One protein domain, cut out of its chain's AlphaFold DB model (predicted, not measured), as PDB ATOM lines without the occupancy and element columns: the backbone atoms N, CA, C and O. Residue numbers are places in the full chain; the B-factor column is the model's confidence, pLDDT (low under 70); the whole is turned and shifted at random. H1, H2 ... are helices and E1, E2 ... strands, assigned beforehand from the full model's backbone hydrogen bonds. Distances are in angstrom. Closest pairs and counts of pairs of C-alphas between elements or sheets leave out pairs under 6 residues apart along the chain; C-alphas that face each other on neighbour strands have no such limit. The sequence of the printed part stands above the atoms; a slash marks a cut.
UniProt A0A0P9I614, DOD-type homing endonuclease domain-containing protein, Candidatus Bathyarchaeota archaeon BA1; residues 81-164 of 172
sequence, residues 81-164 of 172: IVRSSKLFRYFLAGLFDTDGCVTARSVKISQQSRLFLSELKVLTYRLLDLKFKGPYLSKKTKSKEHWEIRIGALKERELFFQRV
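This is residues 81 to 164 of the 172 residues of the protein "DOD-type homing endonuclease domain-containing protein" of Candidatus Bathyarchaeota archaeon BA1 (UniProt A0A0P9I614). A strongly twisted wall of four antiparallel strands, in the order E1, E2, E4, E3, has three helices over one face, and its other face is bare of named helices. The long H2 runs along E4, H3 lies slantwise over E2, and H1 stands up from the sheet at E1; the turn of hairpin E3-E4 makes one end of the longest axis. The printed part has 84 residues, with named elements H1, E1, E2, H2, E3, E4, H3 along the chain, class mixed. It is compact, with a radius of gyration of the C-alphas of 12.5 A and spans of 39 by 31 by 20 A.

E1, residues 100 to 103, and E2, residues 106 to 111, form a hairpin, with N 101 and O 108 2.8 A apart. E2 and E4, residues 145 to 151, have N 111 and O 147 within hydrogen-bond range at 2.8 A. E4 forms a hairpin with E3, residues 133 to 140, with N 148 and O 136 2.8 A apart. H2, residues 114 to 128, is 9.5 A over the sheet, at 9 degrees to E4 on the local plane; their closest C-alphas, of Arg 114 and Trp 147, are 5.8 A apart. E2, H2 and E3 make a split strand-helix-strand unit, E4 between its strands, with a right-handed crossover. H3, residues 154 to 163, is on the same face as H2, in two layers, helices on one face of a sheet. H1, residues 88 to 99, is close but not clearly touching H2. In H1, H2 and H3 every O i to N i+4 pair is within hydrogen-bond range.

H1 begins at C-alpha 88 (18.677, 0.638, -0.000) and H3 ends at C-alpha 163 (10.377, 4.782, 4.511). H2 is 20.4 A long, E4 20.6 A and E3 19.1 A.

The C-alphas farthest apart, of Lys 86 and Lys 142, are 39.5 A apart. The printed part has no cut, and its six links between named elements are tight. Mean pLDDT of the printed part is 91.7; residue 142 is under 70.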
ATOM      1  N   ILE A  81      26.476  -2.137  -3.642       89.38
ATOM      2  CA  ILE A  81      25.905  -0.933  -4.265       89.38
ATOM      3  C   ILE A  81      24.709  -0.346  -3.492       89.38
ATOM      4  O   ILE A  81      24.448   0.856  -3.568       89.38
ATOM      5  N   VAL A  82      24.003  -1.162  -2.700       91.75
ATOM      6  CA  VAL A  82      22.870  -0.702  -1.884       91.75
ATOM      7  C   VAL A  82      23.206  -0.552  -0.398       91.75
ATOM      8  O   VAL A  82      22.400  -0.007   0.341       91.75
ATOM      9  N   ARG A  83      24.388  -0.978   0.077       88.94
ATOM     10  CA  ARG A  83      24.731  -0.977   1.521       88.94
ATOM     11  C   ARG A  83      24.955   0.408   2.134       88.94
ATOM     12  O   ARG A  83      25.025   0.519   3.358       88.94
ATOM     13  N   SER A  84      25.111   1.445   1.324       82.69
ATOM     14  CA  SER A  84      25.408   2.812   1.778       82.69
ATOM     15  C   SER A  84      24.739   3.878   0.914       82.69
ATOM     16  O   SER A  84      25.162   5.029   0.913       82.69
ATOM     17  N   SER A  85      23.716   3.505   0.144       88.44
ATOM     18  CA  SER A  85      23.065   4.413  -0.797       88.44
ATOM     19  C   SER A  85      21.584   4.573  -0.488       88.44
ATOM     20  O   SER A  85      20.943   3.704   0.107       88.44
ATOM     21  N   LYS A  86      21.005   5.668  -0.990       92.62
ATOM     22  CA  LYS A  86      19.552   5.900  -0.980       92.62
ATOM     23  C   LYS A  86      18.777   4.798  -1.724       92.62
ATOM     24  O   LYS A  86      17.564   4.695  -1.567       92.62
ATOM     25  N   LEU A  87      19.467   3.950  -2.498       93.81
ATOM     26  CA  LEU A  87      18.886   2.795  -3.183       93.81
ATOM     27  C   LEU A  87      18.471   1.678  -2.221       93.81
ATOM     28  O   LEU A  87      17.646   0.844  -2.590       93.81
ATOM     29  N   PHE A  88      18.987   1.672  -0.985       96.44
ATOM     30  CA  PHE A  88      18.677   0.638  -0.000       96.44
ATOM     31  C   PHE A  88      17.174   0.466   0.233       96.44
ATOM     32  O   PHE A  88      16.693  -0.661   0.276       96.44
ATOM     33  N   ARG A  89      16.410   1.565   0.316       96.56
ATOM     34  CA  ARG A  89      14.954   1.489   0.523       96.56
ATOM     35  C   ARG A  89      14.221   0.798  -0.628       96.56
ATOM     36  O   ARG A  89      13.246   0.101  -0.387       96.56
ATOM     37  N   TYR A  90      14.705   0.953  -1.861       95.06
ATOM     38  CA  TYR A  90      14.116   0.312  -3.040       95.06
ATOM     39  C   TYR A  90      14.521  -1.159  -3.143       95.06
ATOM     40  O   TYR A  90      13.701  -1.995  -3.506       95.06
ATOM     41  N   PHE A  91      15.760  -1.491  -2.763       94.94
ATOM     42  CA  PHE A  91      16.175  -2.882  -2.583       94.94
ATOM     43  C   PHE A  91      15.313  -3.582  -1.529       94.94
ATOM     44  O   PHE A  91      14.817  -4.679  -1.767       94.94
ATOM     45  N   LEU A  92      15.103  -2.926  -0.384       96.12
ATOM     46  CA  LEU A  92      14.271  -3.444   0.694       96.12
ATOM     47  C   LEU A  92      12.819  -3.614   0.242       96.12
ATOM     48  O   LEU A  92      12.232  -4.651   0.522       96.12
ATOM     49  N   ALA A  93      12.271  -2.647  -0.498       95.31
ATOM     50  CA  ALA A  93      10.929  -2.749  -1.059       95.31
ATOM     51  C   ALA A  93      10.792  -3.970  -1.976       95.31
ATOM     52  O   ALA A  93       9.931  -4.806  -1.735       95.31
ATOM     53  N   GLY A  94      11.703  -4.141  -2.943       93.31
ATOM     54  CA  GLY A  94      11.678  -5.297  -3.841       93.31
ATOM     55  C   GLY A  94      11.831  -6.636  -3.112       93.31
ATOM     56  O   GLY A  94      11.194  -7.611  -3.488       93.31
ATOM     57  N   LEU A  95      12.630  -6.680  -2.043       94.00
ATOM     58  CA  LEU A  95      12.785  -7.874  -1.213       94.00
ATOM     59  C   LEU A  95      11.497  -8.215  -0.438       94.00
ATOM     60  O   LEU A  95      11.142  -9.387  -0.313       94.00
ATOM     61  N   PHE A  96      10.799  -7.205   0.084       94.69
ATOM     62  CA  PHE A  96       9.526  -7.394   0.782       94.69
ATOM     63  C   PHE A  96       8.366  -7.691  -0.174       94.69
ATOM     64  O   PHE A  96       7.506  -8.488   0.182       94.69
ATOM     65  N   ASP A  97       8.372  -7.135  -1.386       90.31
ATOM     66  CA  ASP A  97       7.394  -7.466  -2.427       90.31
ATOM     67  C   ASP A  97       7.504  -8.945  -2.866       90.31
ATOM     68  O   ASP A  97       6.533  -9.506  -3.364       90.31
ATOM     69  N   THR A  98       8.661  -9.602  -2.689       89.69
ATOM     70  CA  THR A  98       8.838 -11.017  -3.072       89.69
ATOM     71  C   THR A  98       8.726 -11.997  -1.909       89.69
ATOM     72  O   THR A  98       8.027 -12.998  -2.020       89.69
ATOM     73  N   ASP A  99       9.435 -11.738  -0.807       89.75
ATOM     74  CA  ASP A  99       9.579 -12.682   0.314       89.75
ATOM     75  C   ASP A  99       8.994 -12.128   1.629       89.75
ATOM     76  O   ASP A  99       9.029 -12.794   2.671       89.75
ATOM     77  N   GLY A 100       8.496 -10.890   1.616       92.44
ATOM     78  CA  GLY A 100       7.950 -10.224   2.788       92.44
ATOM     79  C   GLY A 100       6.515 -10.645   3.090       92.44
ATOM     80  O   GLY A 100       5.693 -10.860   2.208       92.44
ATOM     81  N   CYS A 101       6.191 -10.700   4.377       92.00
ATOM     82  CA  CYS A 101       4.822 -10.744   4.865       92.00
ATOM     83  C   CYS A 101       4.523  -9.387   5.505       92.00
ATOM     84  O   CYS A 101       5.026  -9.064   6.587       92.00
ATOM     85  N   VAL A 102       3.746  -8.578   4.785       91.06
ATOM     86  CA  VAL A 102       3.401  -7.207   5.160       91.06
ATOM     87  C   VAL A 102       1.890  -7.104   5.303       91.06
ATOM     88  O   VAL A 102       1.139  -7.304   4.357       91.06
ATOM     89  N   THR A 103       1.452  -6.788   6.512       88.12
ATOM     90  CA  THR A 103       0.053  -6.576   6.891       88.12
ATOM     91  C   THR A 103      -0.019  -5.378   7.829       88.12
ATOM     92  O   THR A 103       0.999  -4.992   8.414       88.12
ATOM     93  N   ALA A 104      -1.217  -4.846   8.074       83.19
ATOM     94  CA  ALA A 104      -1.410  -3.819   9.098       83.19
ATOM     95  C   ALA A 104      -0.857  -4.256  10.469       83.19
ATOM     96  O   ALA A 104      -0.328  -3.443  11.223       83.19
ATOM     97  N   ARG A 105      -0.925  -5.559  10.786       86.12
ATOM     98  CA  ARG A 105      -0.539  -6.134  12.088       86.12
ATOM     99  C   ARG A 105       0.913  -6.606  12.175       86.12
ATOM    100  O   ARG A 105       1.425  -6.787  13.276       86.12
ATOM    101  N   SER A 106       1.581  -6.827  11.047       87.44
ATOM    102  CA  SER A 106       2.896  -7.463  11.026       87.44
ATOM    103  C   SER A 106       3.693  -7.095   9.784       87.44
ATOM    104  O   SER A 106       3.187  -7.195   8.670       87.44
ATOM    105  N   VAL A 107       4.960  -6.738   9.993       95.19
ATOM    106  CA  VAL A 107       5.969  -6.608   8.939       95.19
ATOM    107  C   VAL A 107       7.086  -7.584   9.264       95.19
ATOM    108  O   VAL A 107       7.788  -7.414  10.265       95.19
ATOM    109  N   LYS A 108       7.245  -8.625   8.452       95.62
ATOM    110  CA  LYS A 108       8.241  -9.674   8.686       95.62
ATOM    111  C   LYS A 108       8.783 -10.245   7.386       95.62
ATOM    112  O   LYS A 108       8.118 -10.196   6.357       95.62
ATOM    113  N   ILE A 109       9.985 -10.797   7.444       95.50
ATOM    114  CA  ILE A 109      10.605 -11.497   6.322       95.50
ATOM    115  C   ILE A 109      11.359 -12.718   6.832       95.50
ATOM    116  O   ILE A 109      12.077 -12.636   7.835       95.50
ATOM    117  N   SER A 110      11.205 -13.832   6.116       93.44
ATOM    118  CA  SER A 110      11.818 -15.112   6.460       93.44
ATOM    119  C   SER A 110      12.784 -15.572   5.375       93.44
ATOM    120  O   SER A 110      12.452 -15.569   4.195       93.44
ATOM    121  N   GLN A 111      13.987 -15.989   5.766       91.88
ATOM    122  CA  GLN A 111      15.060 -16.412   4.859       91.88
ATOM    123  C   GLN A 111      15.828 -17.600   5.443       91.88
ATOM    124  O   GLN A 111      15.875 -17.790   6.655       91.88
ATOM    125  N   GLN A 112      16.469 -18.394   4.584       89.62
ATOM    126  CA  GLN A 112      17.330 -19.504   5.028       89.62
ATOM    127  C   GLN A 112      18.649 -19.000   5.629       89.62
ATOM    128  O   GLN A 112      19.157 -19.563   6.594       89.62
ATOM    129  N   SER A 113      19.189 -17.897   5.106       89.56
ATOM    130  CA  SER A 113      20.445 -17.329   5.596       89.56
ATOM    131  C   SER A 113      20.216 -16.412   6.802       89.56
ATOM    132  O   SER A 113      19.784 -15.266   6.660       89.56
ATOM    133  N   ARG A 114      20.577 -16.888   8.001       91.19
ATOM    134  CA  ARG A 114      20.595 -16.066   9.225       91.19
ATOM    135  C   ARG A 114      21.534 -14.865   9.092       91.19
ATOM    136  O   ARG A 114      21.197 -13.777   9.550       91.19
ATOM    137  N   LEU A 115      22.690 -15.051   8.449       91.19
ATOM    138  CA  LEU A 115      23.682 -13.991   8.242       91.19
ATOM    139  C   LEU A 115      23.117 -12.848   7.396       91.19
ATOM    140  O   LEU A 115      23.299 -11.685   7.754       91.19
ATOM    141  N   PHE A 116      22.383 -13.170   6.327       92.31
ATOM    142  CA  PHE A 116      21.700 -12.166   5.513       92.31
ATOM    143  C   PHE A 116      20.679 -11.362   6.327       92.31
ATOM    144  O   PHE A 116      20.643 -10.140   6.223       92.31
ATOM    145  N   LEU A 117      19.882 -12.016   7.179       94.75
ATOM    146  CA  LEU A 117      18.906 -11.314   8.020       94.75
ATOM    147  C   LEU A 117      19.561 -10.432   9.088       94.75
ATOM    148  O   LEU A 117      19.082  -9.329   9.343       94.75
ATOM    149  N   SER A 118      20.659 -10.887   9.693       94.81
ATOM    150  CA  SER A 118      21.446 -10.068  10.620       94.81
ATOM    151  C   SER A 118      22.015  -8.830   9.924       94.81
ATOM    152  O   SER A 118      21.913  -7.724  10.453       94.81
ATOM    153  N   GLU A 119      22.559  -8.994   8.716       95.12
ATOM    154  CA  GLU A 119      23.031  -7.881   7.891       95.12
ATOM    155  C   GLU A 119      21.888  -6.911   7.549       95.12
ATOM    156  O   GLU A 119      22.022  -5.701   7.737       95.12
ATOM    157  N   LEU A 120      20.742  -7.433   7.105       95.88
ATOM    158  CA  LEU A 120      19.560  -6.642   6.775       95.88
ATOM    159  C   LEU A 120      19.068  -5.833   7.983       95.88
ATOM    160  O   LEU A 120      18.756  -4.652   7.840       95.88
ATOM    161  N   LYS A 121      19.058  -6.425   9.183       96.50
ATOM    162  CA  LYS A 121      18.703  -5.745  10.440       96.50
ATOM    163  C   LYS A 121      19.647  -4.577  10.754       96.50
ATOM    164  O   LYS A 121      19.186  -3.498  11.110       96.50
ATOM    165  N   VAL A 122      20.958  -4.765  10.599       96.44
ATOM    166  CA  VAL A 122      21.938  -3.686  10.821       96.44
ATOM    167  C   VAL A 122      21.745  -2.557   9.807       96.44
ATOM    168  O   VAL A 122      21.723  -1.386  10.180       96.44
ATOM    169  N   LEU A 123      21.572  -2.894   8.526       96.81
ATOM    170  CA  LEU A 123      21.411  -1.900   7.464       96.81
ATOM    171  C   LEU A 123      20.086  -1.137   7.570       96.81
ATOM    172  O   LEU A 123      20.074   0.074   7.371       96.81
ATOM    173  N   THR A 124      18.991  -1.812   7.923       96.56
ATOM    174  CA  THR A 124      17.681  -1.173   8.144       96.56
ATOM    175  C   THR A 124      17.710  -0.198   9.312       96.56
ATOM    176  O   THR A 124      17.197   0.909   9.172       96.56
ATOM    177  N   TYR A 125      18.378  -0.544  10.413       96.19
ATOM    178  CA  TYR A 125      18.578   0.395  11.512       96.19
ATOM    179  C   TYR A 125      19.455   1.579  11.089       96.19
ATOM    180  O   TYR A 125      19.059   2.728  11.232       96.19
ATOM    181  N   ARG A 126      20.626   1.319  10.501       96.50
ATOM    182  CA  ARG A 126      21.588   2.379  10.169       96.50
ATOM    183  C   ARG A 126      21.086   3.351   9.101       96.50
ATOM    184  O   ARG A 126      21.359   4.540   9.186       96.50
ATOM    185  N   LEU A 127      20.442   2.840   8.051       96.44
ATOM    186  CA  LEU A 127      20.103   3.633   6.863       96.44
ATOM    187  C   LEU A 127      18.676   4.163   6.887       96.44
ATOM    188  O   LEU A 127      18.384   5.139   6.204       96.44
ATOM    189  N   LEU A 128      17.786   3.487   7.612       95.75
ATOM    190  CA  LEU A 128      16.369   3.810   7.641       95.75
ATOM    191  C   LEU A 128      15.836   3.944   9.058       95.75
ATOM    192  O   LEU A 128      14.634   4.092   9.166       95.75
ATOM    193  N   ASP A 129      16.648   3.854  10.118       95.12
ATOM    194  CA  ASP A 129      16.194   3.943  11.517       95.12
ATOM    195  C   ASP A 129      14.988   3.013  11.803       95.12
ATOM    196  O   ASP A 129      14.026   3.336  12.495       95.12
ATOM    197  N   LEU A 130      15.012   1.821  11.194       95.62
ATOM    198  CA  LEU A 130      13.995   0.785  11.369       95.62
ATOM    199  C   LEU A 130      14.523  -0.313  12.289       95.62
ATOM    200  O   LEU A 130      15.540  -0.950  12.008       95.62
ATOM    201  N   LYS A 131      13.806  -0.569  13.385       95.38
ATOM    202  CA  LYS A 131      14.198  -1.555  14.397       95.38
ATOM    203  C   LYS A 131      13.491  -2.888  14.173       95.38
ATOM    204  O   LYS A 131      12.354  -3.097  14.593       95.38
ATOM    205  N   PHE A 132      14.201  -3.826  13.553       96.25
ATOM    206  CA  PHE A 132      13.762  -5.217  13.456       96.25
ATOM    207  C   PHE A 132      14.157  -6.025  14.697       96.25
ATOM    208  O   PHE A 132      15.279  -5.936  15.199       96.25
ATOM    209  N   LYS A 133      13.247  -6.877  15.166       95.56
ATOM    210  CA  LYS A 133      13.501  -7.918  16.170       95.56
ATOM    211  C   LYS A 133      13.992  -9.209  15.489       95.56
ATOM    212  O   LYS A 133      13.688  -9.435  14.319       95.56
ATOM    213  N   GLY A 134      14.718 -10.062  16.220       94.25
ATOM    214  CA  GLY A 134      15.316 -11.308  15.702       94.25
ATOM    215  C   GLY A 134      16.776 -11.146  15.235       94.25
ATOM    216  O   GLY A 134      17.417 -10.163  15.636       94.25
ATOM    217  N   PRO A 135      17.311 -12.068  14.402       94.88
ATOM    218  CA  PRO A 135      16.610 -13.189  13.755       94.88
ATOM    219  C   PRO A 135      16.153 -14.290  14.725       94.88
ATOM    220  O   PRO A 135      16.901 -14.669  15.621       94.88
ATOM    221  N   TYR A 136      14.949 -14.822  14.523       94.44
ATOM    222  CA  TYR A 136      14.377 -15.954  15.264       94.44
ATOM    223  C   TYR A 136      14.293 -17.188  14.369       94.44
ATOM    224  O   TYR A 136      14.048 -17.045  13.174       94.44
ATOM    225  N   LEU A 137      14.446 -18.391  14.925       93.12
ATOM    226  CA  LEU A 137      14.139 -19.611  14.178       93.12
ATOM    227  C   LEU A 137      12.618 -19.677  13.970       93.12
ATOM    228  O   LEU A 137      11.862 -19.720  14.935       93.12
ATOM    229  N   SER A 138      12.177 -19.631  12.715       88.19
ATOM    230  CA  SER A 138      10.757 -19.582  12.338       88.19
ATOM    231  C   SER A 138      10.217 -20.965  11.991       88.19
ATOM    232  O   SER A 138       9.140 -21.352  12.438       88.19
ATOM    233  N   LYS A 139      10.973 -21.726  11.195       81.31
ATOM    234  CA  LYS A 139      10.608 -23.082  10.789       81.31
ATOM    235  C   LYS A 139      11.859 -23.925  10.630       81.31
ATOM    236  O   LYS A 139      12.852 -23.467  10.069       81.31
ATOM    237  N   LYS A 140      11.776 -25.177  11.062       77.56
ATOM    238  CA  LYS A 140      12.790 -26.200  10.824       77.56
ATOM    239  C   LYS A 140      12.136 -27.365  10.093       77.56
ATOM    240  O   LYS A 140      11.129 -27.897  10.548       77.56
ATOM    241  N   THR A 141      12.658 -27.713   8.925       74.12
ATOM    242  CA  THR A 141      12.331 -28.966   8.235       74.12
ATOM    243  C   THR A 141      13.487 -29.946   8.416       74.12
ATOM    244  O   THR A 141      14.555 -29.561   8.887       74.12
ATOM    245  N   LYS A 142      13.302 -31.213   8.017       68.44
ATOM    246  CA  LYS A 142      14.373 -32.227   8.063       68.44
ATOM    247  C   LYS A 142      15.648 -31.796   7.322       68.44
ATOM    248  O   LYS A 142      16.717 -32.287   7.651       68.44
ATOM    249  N   SER A 143      15.536 -30.904   6.335       70.00
ATOM    250  CA  SER A 143      16.650 -30.497   5.477       70.00
ATOM    251  C   SER A 143      17.058 -29.031   5.598       70.00
ATOM    252  O   SER A 143      18.155 -28.707   5.159       70.00
ATOM    253  N   LYS A 144      16.210 -28.129   6.126       80.50
ATOM    254  CA  LYS A 144      16.484 -26.680   6.110       80.50
ATOM    255  C   LYS A 144      15.909 -25.936   7.311       80.50
ATOM    256  O   LYS A 144      14.784 -26.185   7.748       80.50
ATOM    257  N   GLU A 145      16.658 -24.944   7.772       87.88
ATOM    258  CA  GLU A 145      16.213 -23.966   8.762       87.88
ATOM    259  C   GLU A 145      15.844 -22.648   8.081       87.88
ATOM    260  O   GLU A 145      16.514 -22.184   7.159       87.88
ATOM    261  N   HIS A 146      14.753 -22.042   8.537       90.38
ATOM    262  CA  HIS A 146      14.318 -20.718   8.126       90.38
ATOM    263  C   HIS A 146      14.299 -19.797   9.336       90.38
ATOM    264  O   HIS A 146      13.698 -20.103  10.369       90.38
ATOM    265  N   TRP A 147      14.925 -18.644   9.170       93.44
ATOM    266  CA  TRP A 147      15.031 -17.584  10.157       93.44
ATOM    267  C   TRP A 147      14.091 -16.442   9.776       93.44
ATOM    268  O   TRP A 147      13.833 -16.239   8.594       93.44
ATOM    269  N   GLU A 148      13.590 -15.689  10.750       95.88
ATOM    270  CA  GLU A 148      12.686 -14.552  10.539       95.88
ATOM    271  C   GLU A 148      13.170 -13.326  11.320       95.88
ATOM    272  O   GLU A 148      13.581 -13.434  12.478       95.88
ATOM    273  N   ILE A 149      13.076 -12.148  10.703       97.12
ATOM    274  CA  ILE A 149      13.095 -10.860  11.411       97.12
ATOM    275  C   ILE A 149      11.735 -10.185  11.267       97.12
ATOM    276  O   ILE A 149      11.062 -10.336  10.246       97.12
ATOM    277  N   ARG A 150      11.327  -9.421  12.284       96.31
ATOM    278  CA  ARG A 150      10.001  -8.782  12.313       96.31
ATOM    279  C   ARG A 150       9.981  -7.442  13.036       96.31
ATOM    280  O   ARG A 150      10.727  -7.248  13.995       96.31
ATOM    281  N   ILE A 151       9.080  -6.557  12.626       95.06
ATOM    282  CA  ILE A 151       8.715  -5.335  13.350       95.06
ATOM    283  C   ILE A 151       7.460  -5.631  14.174       95.06
ATOM    284  O   ILE A 151       6.451  -6.081  13.638       95.06
ATOM    285  N   GLY A 152       7.539  -5.410  15.490       82.25
ATOM    286  CA  GLY A 152       6.422  -5.674  16.407       82.25
ATOM    287  C   GLY A 152       5.632  -4.427  16.806       82.25
ATOM    288  O   GLY A 152       4.404  -4.443  16.827       82.25
ATOM    289  N   ALA A 153       6.326  -3.339  17.133       89.81
ATOM    290  CA  ALA A 153       5.686  -2.130  17.637       89.81
ATOM    291  C   ALA A 153       5.001  -1.340  16.504       89.81
ATOM    292  O   ALA A 153       5.374  -1.450  15.335       89.81
ATOM    293  N   LEU A 154       3.908  -0.642  16.837       91.06
ATOM    294  CA  LEU A 154       3.059   0.054  15.862       91.06
ATOM    295  C   LEU A 154       3.809   1.211  15.193       91.06
ATOM    296  O   LEU A 154       3.863   1.270  13.969       91.06
ATOM    297  N   LYS A 155       4.473   2.047  15.996       92.50
ATOM    298  CA  LYS A 155       5.248   3.202  15.528       92.50
ATOM    299  C   LYS A 155       6.307   2.809  14.497       92.50
ATOM    300  O   LYS A 155       6.451   3.448  13.463       92.50
ATOM    301  N   GLU A 156       7.029   1.717  14.730       93.25
ATOM    302  CA  GLU A 156       8.037   1.215  13.798       93.25
ATOM    303  C   GLU A 156       7.423   0.632  12.517       93.25
ATOM    304  O   GLU A 156       8.066   0.669  11.468       93.25
ATOM    305  N   ARG A 157       6.192   0.101  12.572       93.50
ATOM    306  CA  ARG A 157       5.468  -0.348  11.370       93.50
ATOM    307  C   ARG A 157       5.034   0.839  10.520       93.50
ATOM    308  O   ARG A 157       5.265   0.824   9.317       93.50
ATOM    309  N   GLU A 158       4.473   1.877  11.129       93.25
ATOM    310  CA  GLU A 158       4.128   3.123  10.432       93.25
ATOM    311  C   GLU A 158       5.360   3.726   9.754       93.25
ATOM    312  O   GLU A 158       5.343   4.056   8.569       93.25
ATOM    313  N   LEU A 159       6.477   3.753  10.478       94.69
ATOM    314  CA  LEU A 159       7.755   4.227   9.971       94.69
ATOM    315  C   LEU A 159       8.279   3.389   8.801       94.69
ATOM    316  O   LEU A 159       8.845   3.928   7.850       94.69
ATOM    317  N   PHE A 160       8.070   2.071   8.841       95.31
ATOM    318  CA  PHE A 160       8.394   1.184   7.728       95.31
ATOM    319  C   PHE A 160       7.595   1.559   6.477       95.31
ATOM    320  O   PHE A 160       8.199   1.748   5.422       95.31
ATOM    321  N   PHE A 161       6.277   1.745   6.588       93.38
ATOM    322  CA  PHE A 161       5.434   2.136   5.451       93.38
ATOM    323  C   PHE A 161       5.780   3.522   4.891       93.38
ATOM    324  O   PHE A 161       5.672   3.741   3.688       93.38
ATOM    325  N   GLN A 162       6.253   4.444   5.732       93.81
ATOM    326  CA  GLN A 162       6.724   5.760   5.288       93.81
ATOM    327  C   GLN A 162       8.074   5.694   4.557       93.81
ATOM    328  O   GLN A 162       8.317   6.449   3.614       93.81
ATOM    329  N   ARG A 163       8.985   4.818   4.998       95.00
ATOM    330  CA  ARG A 163      10.377   4.782   4.511       95.00
ATOM    331  C   ARG A 163      10.602   3.788   3.371       95.00
ATOM    332  O   ARG A 163      11.543   3.974   2.593       95.00
ATOM    333  N   VAL A 164       9.773   2.750   3.262       95.56
ATOM    334  CA  VAL A 164       9.915   1.658   2.288       95.56
ATOM    335  C   VAL A 164       8.803   1.748   1.239       95.56
ATOM    336  O   VAL A 164       7.648   1.472   1.554       95.56
TER     337      VAL A 164